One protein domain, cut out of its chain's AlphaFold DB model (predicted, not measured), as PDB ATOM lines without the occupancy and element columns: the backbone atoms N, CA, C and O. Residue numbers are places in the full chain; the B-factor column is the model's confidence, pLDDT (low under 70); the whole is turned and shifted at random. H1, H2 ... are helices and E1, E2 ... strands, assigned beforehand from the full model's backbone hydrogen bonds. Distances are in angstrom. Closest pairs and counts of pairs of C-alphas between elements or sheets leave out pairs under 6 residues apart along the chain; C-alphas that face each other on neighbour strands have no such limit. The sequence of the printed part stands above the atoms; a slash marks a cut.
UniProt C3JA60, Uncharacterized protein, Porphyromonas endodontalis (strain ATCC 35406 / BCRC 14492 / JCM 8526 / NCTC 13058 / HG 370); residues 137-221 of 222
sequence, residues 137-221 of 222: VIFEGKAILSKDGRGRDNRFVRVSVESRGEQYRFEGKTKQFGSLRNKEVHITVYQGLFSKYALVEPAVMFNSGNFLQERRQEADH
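This is residues 137 to 221 of the 222 residues of an uncharacterized protein of Porphyromonas endodontalis (strain ATCC 35406 / BCRC 14492 / JCM 8526 / NCTC 13058 / HG 370) (UniProt C3JA60). Two small antiparallel sheets of three strands, E1 E5 E6 and E2 E3 E4, lie face to face as a sandwich with their strands crossed, E1 turning over into E2, and an arm, residues 207 to 221 with H2, sticks out. The short H1 packs on the second sheet. The printed part has 85 residues, with two named helices and six named strands in the order E1 E2 E3 E4 H1 E5 E6 H2, a mixed class. It is loose, with a radius of gyration of the C-alphas of 14.9 A, and spans 51 by 28 by 23 A.

E1, residues 137 to 144, is the antiparallel neighbour of E5, residues 184 to 191, with N 141 and O 187 3.1 A apart. E5 and E6, residues 196 to 202, form a hairpin, with N 190 and O 197 2.8 A apart. E1 bends by 67 degrees at residue 141 and runs on into E2, residues 146 to 150, at 90 degrees. E2, E3, residues 156 to 163, and E4, residues 166 to 173, make a meander of two hairpins, each strand the antiparallel neighbour of the one before; N 148 and O 158 are 3.0 A apart, N 159 and O 170 2.8 A. The strands of the two sheets stand at 86 degrees; the closest C-alphas of E1 and E3, Ala 143 and Val 161, are 6.4 A apart. H1, residues 174 to 177, is on the sheet E2 E3 E4 at a height of 8.5 A. H2, residues 211 to 219, is apart from E5; its O i to N i+4 pairs are all within hydrogen-bond range, and H1 is too short for one.

E1 begins at C-alpha 137 (140.089, 107.563, 207.950). E3 measures 22.4 A, E4 22.9 A, E5 22.2 A and E6 20.1 A. H2, 12.6 A, ends at C-alpha 219 (133.555, 107.974, 227.389).

The C-alphas of Arg 152 and His 221, the two farthest apart, are 51.0 A apart. The printed part has no cut and no long link. The pLDDT is under 70 in 29 residues, among them 202 to 221.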
ATOM      1  N   VAL A 137     139.780 106.151 207.665       84.75
ATOM      2  CA  VAL A 137     140.089 107.563 207.950       84.75
ATOM      3  C   VAL A 137     141.609 107.727 207.987       84.75
ATOM      4  O   VAL A 137     142.279 107.139 208.833       84.75
ATOM      5  N   ILE A 138     142.154 108.508 207.053       85.25
ATOM      6  CA  ILE A 138     143.580 108.870 207.010       85.25
ATOM      7  C   ILE A 138     143.807 110.112 207.872       85.25
ATOM      8  O   ILE A 138     144.784 110.205 208.613       85.25
ATOM      9  N   PHE A 139     142.896 111.078 207.765       82.62
ATOM     10  CA  PHE A 139     142.993 112.349 208.462       82.62
ATOM     11  C   PHE A 139     141.603 112.927 208.721       82.62
ATOM     12  O   PHE A 139     140.727 112.851 207.866       82.62
ATOM     13  N   GLU A 140     141.435 113.553 209.879       85.38
ATOM     14  CA  GLU A 140     140.245 114.304 210.260       85.38
ATOM     15  C   GLU A 140     140.691 115.563 211.004       85.38
ATOM     16  O   GLU A 140     141.538 115.501 211.906       85.38
ATOM     17  N   GLY A 141     140.162 116.719 210.609       81.69
ATOM     18  CA  GLY A 141     140.453 117.969 211.291       81.69
ATOM     19  C   GLY A 141     140.079 119.206 210.492       81.69
ATOM     20  O   GLY A 141     139.346 119.159 209.507       81.69
ATOM     21  N   LYS A 142     140.589 120.354 210.939       81.44
ATOM     22  CA  LYS A 142     140.353 121.635 210.272       81.44
ATOM     23  C   LYS A 142     141.424 121.896 209.224       81.44
ATOM     24  O   LYS A 142     142.609 121.704 209.490       81.44
ATOM     25  N   ALA A 143     141.005 122.368 208.058       78.19
ATOM     26  CA  ALA A 143     141.910 122.801 207.005       78.19
ATOM     27  C   ALA A 143     141.376 124.051 206.306       78.19
ATOM     28  O   ALA A 143     140.170 124.307 206.266       78.19
ATOM     29  N   ILE A 144     142.289 124.819 205.717       75.12
ATOM     30  CA  ILE A 144     141.937 125.916 204.817       75.12
ATOM     31  C   ILE A 144     142.026 125.381 203.396       75.12
ATOM     32  O   ILE A 144     143.079 124.927 202.952       75.12
ATOM     33  N   LEU A 145     140.919 125.460 202.660       73.88
ATOM     34  CA  LEU A 145     140.919 125.047 201.265       73.88
ATOM     35  C   LEU A 145     141.602 126.107 200.398       73.88
ATOM     36  O   LEU A 145     141.024 127.163 200.106       73.88
ATOM     37  N   SER A 146     142.817 125.802 199.947       71.50
ATOM     38  CA  SER A 146     143.553 126.631 199.000       71.50
ATOM     39  C   SER A 146     143.375 126.107 197.574       71.50
ATOM     40  O   SER A 146     143.314 124.904 197.309       71.50
ATOM     41  N   LYS A 147     143.246 127.029 196.618       74.94
ATOM     42  CA  LYS A 147     143.174 126.675 195.201       74.94
ATOM     43  C   LYS A 147     144.590 126.449 194.678       74.94
ATOM     44  O   LYS A 147     145.355 127.401 194.607       74.94
ATOM     45  N   ASP A 148     144.870 125.236 194.218       68.69
ATOM     46  CA  ASP A 148     146.187 124.844 193.683       68.69
ATOM     47  C   ASP A 148     146.294 125.050 192.153       68.69
ATOM     48  O   ASP A 148     147.261 124.668 191.502       68.69
ATOM     49  N   GLY A 149     145.253 125.614 191.528       64.94
ATOM     50  CA  GLY A 149     145.207 125.904 190.091       64.94
ATOM     51  C   GLY A 149     143.788 125.926 189.519       64.94
ATOM     52  O   GLY A 149     142.813 125.598 190.200       64.94
ATOM     53  N   ARG A 150     143.627 126.346 188.255       61.62
ATOM     54  CA  ARG A 150     142.402 126.031 187.490       61.62
ATOM     55  C   ARG A 150     142.536 124.595 186.983       61.62
ATOM     56  O   ARG A 150     143.583 124.245 186.446       61.62
ATOM     57  N   GLY A 151     141.495 123.779 187.161       59.00
ATOM     58  CA  GLY A 151     141.413 122.503 186.456       59.00
ATOM     59  C   GLY A 151     141.493 122.733 184.944       59.00
ATOM     60  O   GLY A 151     141.294 123.854 184.468       59.00
ATOM     61  N   ARG A 152     141.762 121.674 184.172       63.59
ATOM     62  CA  ARG A 152     141.789 121.738 182.695       63.59
ATOM     63  C   ARG A 152     140.467 122.267 182.111       63.59
ATOM     64  O   ARG A 152     140.434 122.752 180.988       63.59
ATOM     65  N   ASP A 153     139.400 122.179 182.901       70.88
ATOM     66  CA  ASP A 153     138.051 122.655 182.638       70.88
ATOM     67  C   ASP A 153     137.596 123.576 183.790       70.88
ATOM     68  O   ASP A 153     137.715 123.228 184.964       70.88
ATOM     69  N   ASN A 154     137.042 124.748 183.456       72.75
ATOM     70  CA  ASN A 154     136.563 125.755 184.417       72.75
ATOM     71  C   ASN A 154     135.449 125.239 185.352       72.75
ATOM     72  O   ASN A 154     135.176 125.850 186.394       72.75
ATOM     73  N   ARG A 155     134.800 124.121 185.005       78.75
ATOM     74  CA  ARG A 155     133.791 123.450 185.838       78.75
ATOM     75  C   ARG A 155     134.386 122.744 187.059       78.75
ATOM     76  O   ARG A 155     133.630 122.462 187.995       78.75
ATOM     77  N   PHE A 156     135.699 122.510 187.075       78.44
ATOM     78  CA  PHE A 156     136.396 121.831 188.162       78.44
ATOM     79  C   PHE A 156     137.542 122.669 188.738       78.44
ATOM     80  O   PHE A 156     138.164 123.500 188.068       78.44
ATOM     81  N   VAL A 157     137.821 122.448 190.018       78.12
ATOM     82  CA  VAL A 157     138.880 123.131 190.754       78.12
ATOM     83  C   VAL A 157     139.715 122.116 191.513       78.12
ATOM     84  O   VAL A 157     139.172 121.210 192.144       78.12
ATOM     85  N   ARG A 158     141.038 122.287 191.443       81.06
ATOM     86  CA  ARG A 158     141.977 121.522 192.253       81.06
ATOM     87  C   ARG A 158     142.216 122.251 193.566       81.06
ATOM     88  O   ARG A 158     142.504 123.453 193.576       81.06
ATOM     89  N   VAL A 159     142.072 121.513 194.648       77.12
ATOM     90  CA  VAL A 159     142.196 121.982 196.016       77.12
ATOM     91  C   VAL A 159     143.344 121.234 196.659       77.12
ATOM     92  O   VAL A 159     143.445 120.014 196.522       77.12
ATOM     93  N   SER A 160     144.200 121.982 197.338       76.69
ATOM     94  CA  SER A 160     145.246 121.420 198.176       76.69
ATOM     95  C   SER A 160     144.843 121.551 199.634       76.69
ATOM     96  O   SER A 160     144.390 122.609 200.075       76.69
ATOM     97  N   VAL A 161     144.989 120.452 200.359       74.44
ATOM     98  CA  VAL A 161     144.722 120.333 201.787       74.44
ATOM     99  C   VAL A 161     146.058 120.014 202.430       74.44
ATOM    100  O   VAL A 161     146.604 118.934 202.221       74.44
ATOM    101  N   GLU A 162     146.598 120.970 203.170       70.12
ATOM    102  CA  GLU A 162     147.818 120.772 203.942       70.12
ATOM    103  C   GLU A 162     147.444 120.366 205.367       70.12
ATOM    104  O   GLU A 162     146.644 121.038 206.021       70.12
ATOM    105  N   SER A 163     148.001 119.255 205.841       65.94
ATOM    106  CA  SER A 163     147.819 118.812 207.217       65.94
ATOM    107  C   SER A 163     149.023 118.024 207.710       65.94
ATOM    108  O   SER A 163     149.485 117.101 207.044       65.94
ATOM    109  N   ARG A 164     149.528 118.383 208.899       65.06
ATOM    110  CA  ARG A 164     150.660 117.713 209.574       65.06
ATOM    111  C   ARG A 164     151.905 117.533 208.685       65.06
ATOM    112  O   ARG A 164     152.636 116.564 208.843       65.06
ATOM    113  N   GLY A 165     152.152 118.474 207.770       69.00
ATOM    114  CA  GLY A 165     153.288 118.438 206.842       69.00
ATOM    115  C   GLY A 165     153.061 117.611 205.571       69.00
ATOM    116  O   GLY A 165     153.941 117.580 204.715       69.00
ATOM    117  N   GLU A 166     151.892 116.985 205.405       71.69
ATOM    118  CA  GLU A 166     151.494 116.321 204.164       71.69
ATOM    119  C   GLU A 166     150.511 117.184 203.369       71.69
ATOM    120  O   GLU A 166     149.552 117.749 203.906       71.69
ATOM    121  N   GLN A 167     150.739 117.272 202.059       79.62
ATOM    122  CA  GLN A 167     149.865 117.980 201.134       79.62
ATOM    123  C   GLN A 167     149.047 116.974 200.325       79.62
ATOM    124  O   GLN A 167     149.576 116.246 199.483       79.62
ATOM    125  N   TYR A 168     147.738 116.973 200.539       81.38
ATOM    126  CA  TYR A 168     146.793 116.180 199.768       81.38
ATOM    127  C   TYR A 168     146.172 117.031 198.668       81.38
ATOM    128  O   TYR A 168     145.740 118.160 198.905       81.38
ATOM    129  N   ARG A 169     146.100 116.486 197.453       85.12
ATOM    130  CA  ARG A 169     145.515 117.165 196.294       85.12
ATOM    131  C   ARG A 169     144.230 116.475 195.881       85.12
ATOM    132  O   ARG A 169     144.232 115.280 195.605       85.12
ATOM    133  N   PHE A 170     143.163 117.252 195.763       85.38
ATOM    134  CA  PHE A 170     141.867 116.752 195.330       85.38
ATOM    135  C   PHE A 170     141.222 117.661 194.289       85.38
ATOM    136  O   PHE A 170     141.549 118.839 194.169       85.38
ATOM    137  N   GLU A 171     140.268 117.124 193.539       84.75
ATOM    138  CA  GLU A 171     139.468 117.848 192.563       84.75
ATOM    139  C   GLU A 171     137.986 117.825 192.945       84.75
ATOM    140  O   GLU A 171     137.428 116.792 193.321       84.75
ATOM    141  N   GLY A 172     137.352 118.994 192.846       81.06
ATOM    142  CA  GLY A 172     135.951 119.230 193.182       81.06
ATOM    143  C   GLY A 172     135.236 120.046 192.108       81.06
ATOM    144  O   GLY A 172     135.861 120.670 191.246       81.06
ATOM    145  N   LYS A 173     133.900 120.092 192.157       80.62
ATOM    146  CA  LYS A 173     133.114 120.964 191.268       80.62
ATOM    147  C   LYS A 173     133.249 122.425 191.703       80.62
ATOM    148  O   LYS A 173     132.929 122.771 192.841       80.62
ATOM    149  N   THR A 174     133.602 123.313 190.771       77.19
ATOM    150  CA  THR A 174     133.819 124.748 191.041       77.19
ATOM    151  C   THR A 174     132.611 125.412 191.712       77.19
ATOM    152  O   THR A 174     132.783 126.218 192.623       77.19
ATOM    153  N   LYS A 175     131.383 125.049 191.305       77.88
ATOM    154  CA  LYS A 175     130.141 125.601 191.882       77.88
ATOM    155  C   LYS A 175     129.989 125.306 193.377       77.88
ATOM    156  O   LYS A 175     129.487 126.153 194.102       77.88
ATOM    157  N   GLN A 176     130.403 124.120 193.819       74.38
ATOM    158  CA  GLN A 176     130.288 123.705 195.220       74.38
ATOM    159  C   GLN A 176     131.458 124.251 196.056       74.38
ATOM    160  O   GLN A 176     131.288 124.564 197.226       74.38
ATOM    161  N   PHE A 177     132.626 124.437 195.434       73.44
ATOM    162  CA  PHE A 177     133.804 125.024 196.074       73.44
ATOM    163  C   PHE A 177     133.695 126.537 196.313       73.44
ATOM    164  O   PHE A 177     134.236 127.045 197.292       73.44
ATOM    165  N   GLY A 178     133.024 127.281 195.423       69.19
ATOM    166  CA  GLY A 178     132.996 128.749 195.463       69.19
ATOM    167  C   GLY A 178     132.557 129.342 196.808       69.19
ATOM    168  O   GLY A 178     133.099 130.362 197.223       69.19
ATOM    169  N   SER A 179     131.641 128.679 197.518       70.56
ATOM    170  CA  SER A 179     131.143 129.101 198.835       70.56
ATOM    171  C   SER A 179     132.096 128.800 200.002       70.56
ATOM    172  O   SER A 179     131.969 129.440 201.052       70.56
ATOM    173  N   LEU A 180     133.035 127.863 199.828       73.12
ATOM    174  CA  LEU A 180     133.974 127.366 200.850       73.12
ATOM    175  C   LEU A 180     135.417 127.856 200.633       73.12
ATOM    176  O   LEU A 180     136.305 127.569 201.431       73.12
ATOM    177  N   ARG A 181     135.667 128.600 199.552       72.62
ATOM    178  CA  ARG A 181     136.998 129.102 199.201       72.62
ATOM    179  C   ARG A 181     137.567 130.005 200.297       72.62
ATOM    180  O   ARG A 181     136.893 130.941 200.721       72.62
ATOM    181  N   ASN A 182     138.832 129.775 200.661       71.31
ATOM    182  CA  ASN A 182     139.566 130.534 201.680       71.31
ATOM    183  C   ASN A 182     138.869 130.564 203.054       71.31
ATOM    184  O   ASN A 182     139.138 131.453 203.859       71.31
ATOM    185  N   LYS A 183     137.957 129.622 203.317       74.31
ATOM    186  CA  LYS A 183     137.332 129.442 204.625       74.31
ATOM    187  C   LYS A 183     137.961 128.246 205.321       74.31
ATOM    188  O   LYS A 183     138.402 127.300 204.667       74.31
ATOM    189  N   GLU A 184     137.979 128.307 206.644       74.38
ATOM    190  CA  GLU A 184     138.256 127.143 207.472       74.38
ATOM    191  C   GLU A 184     137.071 126.176 207.351       74.38
ATOM    192  O   GLU A 184     135.907 126.571 207.475       74.38
ATOM    193  N   VAL A 185     137.368 124.920 207.046       81.25
ATOM    194  CA  VAL A 185     136.380 123.851 206.905       81.25
ATOM    195  C   VAL A 185     136.823 122.643 207.712       81.25
ATOM    196  O   VAL A 185     138.020 122.450 207.944       81.25
ATOM    197  N   HIS A 186     135.856 121.828 208.123       83.88
ATOM    198  CA  HIS A 186     136.158 120.503 208.640       83.88
ATOM    199  C   HIS A 186     136.323 119.558 207.451       83.88
ATOM    200  O   HIS A 186     135.484 119.544 206.546       83.88
ATOM    201  N   ILE A 187     137.436 118.836 207.407       84.25
ATOM    202  CA  ILE A 187     137.746 117.903 206.334       84.25
ATOM    203  C   ILE A 187     138.101 116.544 206.913       84.25
ATOM    204  O   ILE A 187     138.932 116.430 207.816       84.25
ATOM    205  N   THR A 188     137.517 115.518 206.308       86.44
ATOM    206  CA  THR A 188     137.859 114.129 206.581       86.44
ATOM    207  C   THR A 188     138.375 113.502 205.295       86.44
ATOM    208  O   THR A 188     137.681 113.458 204.278       86.44
ATOM    209  N   VAL A 189     139.628 113.057 205.323       87.25
ATOM    210  CA  VAL A 189     140.297 112.370 204.220       87.25
ATOM    211  C   VAL A 189     140.220 110.873 204.467       87.25
ATOM    212  O   VAL A 189     140.670 110.370 205.497       87.25
ATOM    213  N   TYR A 190     139.697 110.159 203.481       88.12
ATOM    214  CA  TYR A 190     139.492 108.724 203.514       88.12
ATOM    215  C   TYR A 190     140.376 108.020 202.485       88.12
ATOM    216  O   TYR A 190     140.536 108.475 201.348       88.12
ATOM    217  N   GLN A 191     140.894 106.857 202.869       90.00
ATOM    218  CA  GLN A 191     141.367 105.836 201.949       90.00
ATOM    219  C   GLN A 191     140.151 105.067 201.429       90.00
ATOM    220  O   GLN A 191     139.560 104.273 202.163       90.00
ATOM    221  N   GLY A 192     139.788 105.317 200.170       87.31
ATOM    222  CA  GLY A 192     138.795 104.520 199.456       87.31
ATOM    223  C   GLY A 192     139.339 103.159 199.018       87.31
ATOM    224  O   GLY A 192     140.533 102.878 199.163       87.31
ATOM    225  N   LEU A 193     138.474 102.338 198.415       87.12
ATOM    226  CA  LEU A 193     138.856 101.042 197.831       87.12
ATOM    227  C   LEU A 193     139.980 101.154 196.788       87.12
ATOM    228  O   LEU A 193     140.809 100.255 196.678       87.12
ATOM    229  N   PHE A 194     139.999 102.238 196.014       89.00
ATOM    230  CA  PHE A 194     140.902 102.422 194.877       89.00
ATOM    231  C   PHE A 194     141.745 103.694 194.984       89.00
ATOM    232  O   PHE A 194     142.899 103.704 194.565       89.00
ATOM    233  N   SER A 195     141.177 104.777 195.513       88.12
ATOM    234  CA  SER A 195     141.847 106.077 195.609       88.12
ATOM    235  C   SER A 195     141.403 106.850 196.841       88.12
ATOM    236  O   SER A 195     140.319 106.607 197.386       88.12
ATOM    237  N   LYS A 196     142.200 107.838 197.249       90.56
ATOM    238  CA  LYS A 196     141.815 108.732 198.335       90.56
ATOM    239  C   LYS A 196     140.675 109.640 197.887       90.56
ATOM    240  O   LYS A 196     140.553 110.024 196.718       90.56
ATOM    241  N   TYR A 197     139.825 109.989 198.833       88.50
ATOM    242  CA  TYR A 197     138.810 111.013 198.651       88.50
ATOM    243  C   TYR A 197     138.679 111.800 199.946       88.50
ATOM    244  O   TYR A 197     139.052 111.320 201.013       88.50
ATOM    245  N   ALA A 198     138.178 113.019 199.852       86.31
ATOM    246  CA  ALA A 198     137.904 113.833 201.015       86.31
ATOM    247  C   ALA A 198     136.454 114.283 201.003       86.31
ATOM    248  O   ALA A 198     135.881 114.578 199.949       86.31
ATOM    249  N   LEU A 199     135.877 114.335 202.191       86.56
ATOM    250  CA  LEU A 199     134.600 114.974 202.418       86.56
ATOM    251  C   LEU A 199     134.834 116.245 203.217       86.56
ATOM    252  O   LEU A 199     135.651 116.273 204.139       86.56
ATOM    253  N   VAL A 200     134.158 117.310 202.806       82.56
ATOM    254  CA  VAL A 200     134.293 118.617 203.431       82.56
ATOM    255  C   VAL A 200     132.944 119.100 203.928       82.56
ATOM    256  O   VAL A 200     131.994 119.249 203.152       82.56
ATOM    257  N   GLU A 201     132.917 119.454 205.206       79.38
ATOM    258  CA  GLU A 201     131.787 120.077 205.872       79.38
ATOM    259  C   GLU A 201     132.018 121.588 206.051       79.38
ATOM    260  O   GLU A 201     133.094 122.024 206.483       79.38
ATOM    261  N   PRO A 202     131.012 122.435 205.754       67.44
ATOM    262  CA  PRO A 202     131.082 123.847 206.095       67.44
ATOM    263  C   PRO A 202     131.149 124.019 207.617       67.44
ATOM    264  O   PRO A 202     130.257 123.564 208.332       67.44
ATOM    265  N   ALA A 203     132.124 124.788 208.109       59.00
ATOM    266  CA  ALA A 203     132.282 125.075 209.539       59.00
ATOM    267  C   ALA A 203     131.045 125.731 210.197       59.00
ATOM    268  O   ALA A 203     130.897 125.686 211.410       59.00
ATOM    269  N   VAL A 204     130.121 126.296 209.407       51.31
ATOM    270  CA  VAL A 204     128.880 126.928 209.895       51.31
ATOM    271  C   VAL A 204     127.872 125.905 210.458       51.31
ATOM    272  O   VAL A 204     126.981 126.294 211.203       51.31
ATOM    273  N   MET A 205     128.001 124.606 210.150       42.72
ATOM    274  CA  MET A 205     127.150 123.562 210.756       42.72
ATOM    275  C   MET A 205     127.687 123.021 212.089       42.72
ATOM    276  O   MET A 205     126.939 122.367 212.813       42.72
ATOM    277  N   PHE A 206     128.931 123.335 212.463       42.53
ATOM    278  CA  PHE A 206     129.440 123.040 213.800       42.53
ATOM    279  C   PHE A 206     128.945 124.109 214.782       42.53
ATOM    280  O   PHE A 206     129.694 124.978 215.224       42.53
ATOM    281  N   ASN A 207     127.671 124.015 215.172       36.81
ATOM    282  CA  ASN A 207     127.301 124.457 216.511       36.81
ATOM    283  C   ASN A 207     128.082 123.556 217.475       36.81
ATOM    284  O   ASN A 207     127.758 122.386 217.670       36.81
ATOM    285  N   SER A 208     129.150 124.112 218.037       40.75
ATOM    286  CA  SER A 208     130.152 123.504 218.919       40.75
ATOM    287  C   SER A 208     129.610 122.911 220.235       40.75
ATOM    288  O   SER A 208     130.391 122.616 221.136       40.75
ATOM    289  N   GLY A 209     128.294 122.707 220.357       39.31
ATOM    290  CA  GLY A 209     127.635 122.123 221.524       39.31
ATOM    291  C   GLY A 209     127.495 120.597 221.492       39.31
ATOM    292  O   GLY A 209     127.639 119.974 222.539       39.31
ATOM    293  N   ASN A 210     127.276 119.976 220.323       44.75
ATOM    294  CA  ASN A 210     126.861 118.559 220.275       44.75
ATOM    295  C   ASN A 210     128.010 117.544 220.148       44.75
ATOM    296  O   ASN A 210     127.944 116.482 220.755       44.75
ATOM    297  N   PHE A 211     129.097 117.860 219.436       45.91
ATOM    298  CA  PHE A 211     130.170 116.877 219.185       45.91
ATOM    299  C   PHE A 211     130.990 116.536 220.446       45.91
ATOM    300  O   PHE A 211     131.439 115.407 220.632       45.91
ATOM    301  N   LEU A 212     131.156 117.503 221.358       48.41
ATOM    302  CA  LEU A 212     131.779 117.258 222.664       48.41
ATOM    303  C   LEU A 212     130.829 116.555 223.648       48.41
ATOM    304  O   LEU A 212     131.311 115.928 224.590       48.41
ATOM    305  N   GLN A 213     129.509 116.637 223.440       49.03
ATOM    306  CA  GLN A 213     128.530 115.897 224.238       49.03
ATOM    307  C   GLN A 213     128.452 114.425 223.818       49.03
ATOM    308  O   GLN A 213     128.490 113.571 224.700       49.03
ATOM    309  N   GLU A 214     128.463 114.113 222.516       47.66
ATOM    310  CA  GLU A 214     128.506 112.719 222.033       47.66
ATOM    311  C   GLU A 214     129.802 112.005 222.455       47.66
ATOM    312  O   GLU A 214     129.751 110.910 223.009       47.66
ATOM    313  N   ARG A 215     130.967 112.663 222.331       53.12
ATOM    314  CA  ARG A 215     132.253 112.099 222.793       53.12
ATOM    315  C   ARG A 215     132.350 111.928 224.315       53.12
ATOM    316  O   ARG A 215     133.084 111.051 224.761       53.12
ATOM    317  N   ARG A 216     131.660 112.752 225.122       47.94
ATOM    318  CA  ARG A 216     131.590 112.551 226.586       47.94
ATOM    319  C   ARG A 216     130.657 111.403 226.954       47.94
ATOM    320  O   ARG A 216     131.014 110.614 227.817       47.94
ATOM    321  N   GLN A 217     129.520 111.264 226.274       50.78
ATOM    322  CA  GLN A 217     128.594 110.156 226.519       50.78
ATOM    323  C   GLN A 217     129.187 108.792 226.134       50.78
ATOM    324  O   GLN A 217     128.935 107.810 226.825       50.78
ATOM    325  N   GLU A 218     130.032 108.721 225.101       49.84
ATOM    326  CA  GLU A 218     130.757 107.483 224.771       49.84
ATOM    327  C   GLU A 218     131.913 107.161 225.735       49.84
ATOM    328  O   GLU A 218     132.283 105.994 225.873       49.84
ATOM    329  N   ALA A 219     132.483 108.164 226.409       51.81
ATOM    330  CA  ALA A 219     133.555 107.974 227.389       51.81
ATOM    331  C   ALA A 219     133.028 107.617 228.792       51.81
ATOM    332  O   ALA A 219     133.687 106.859 229.493       51.81
ATOM    333  N   ASP A 220     131.839 108.099 229.168       46.19
ATOM    334  CA  ASP A 220     131.186 107.793 230.455       46.19
ATOM    335  C   ASP A 220     130.409 106.452 230.445       46.19
ATOM    336  O   ASP A 220     129.780 106.072 231.436       46.19
ATOM    337  N   HIS A 221     130.420 105.717 229.327       50.38
ATOM    338  CA  HIS A 221     129.765 104.407 229.166       50.38
ATOM    339  C   HIS A 221     130.741 103.245 228.895       50.38
ATOM    340  O   HIS A 221     130.317 102.165 228.475       50.38
TER     341      HIS A 221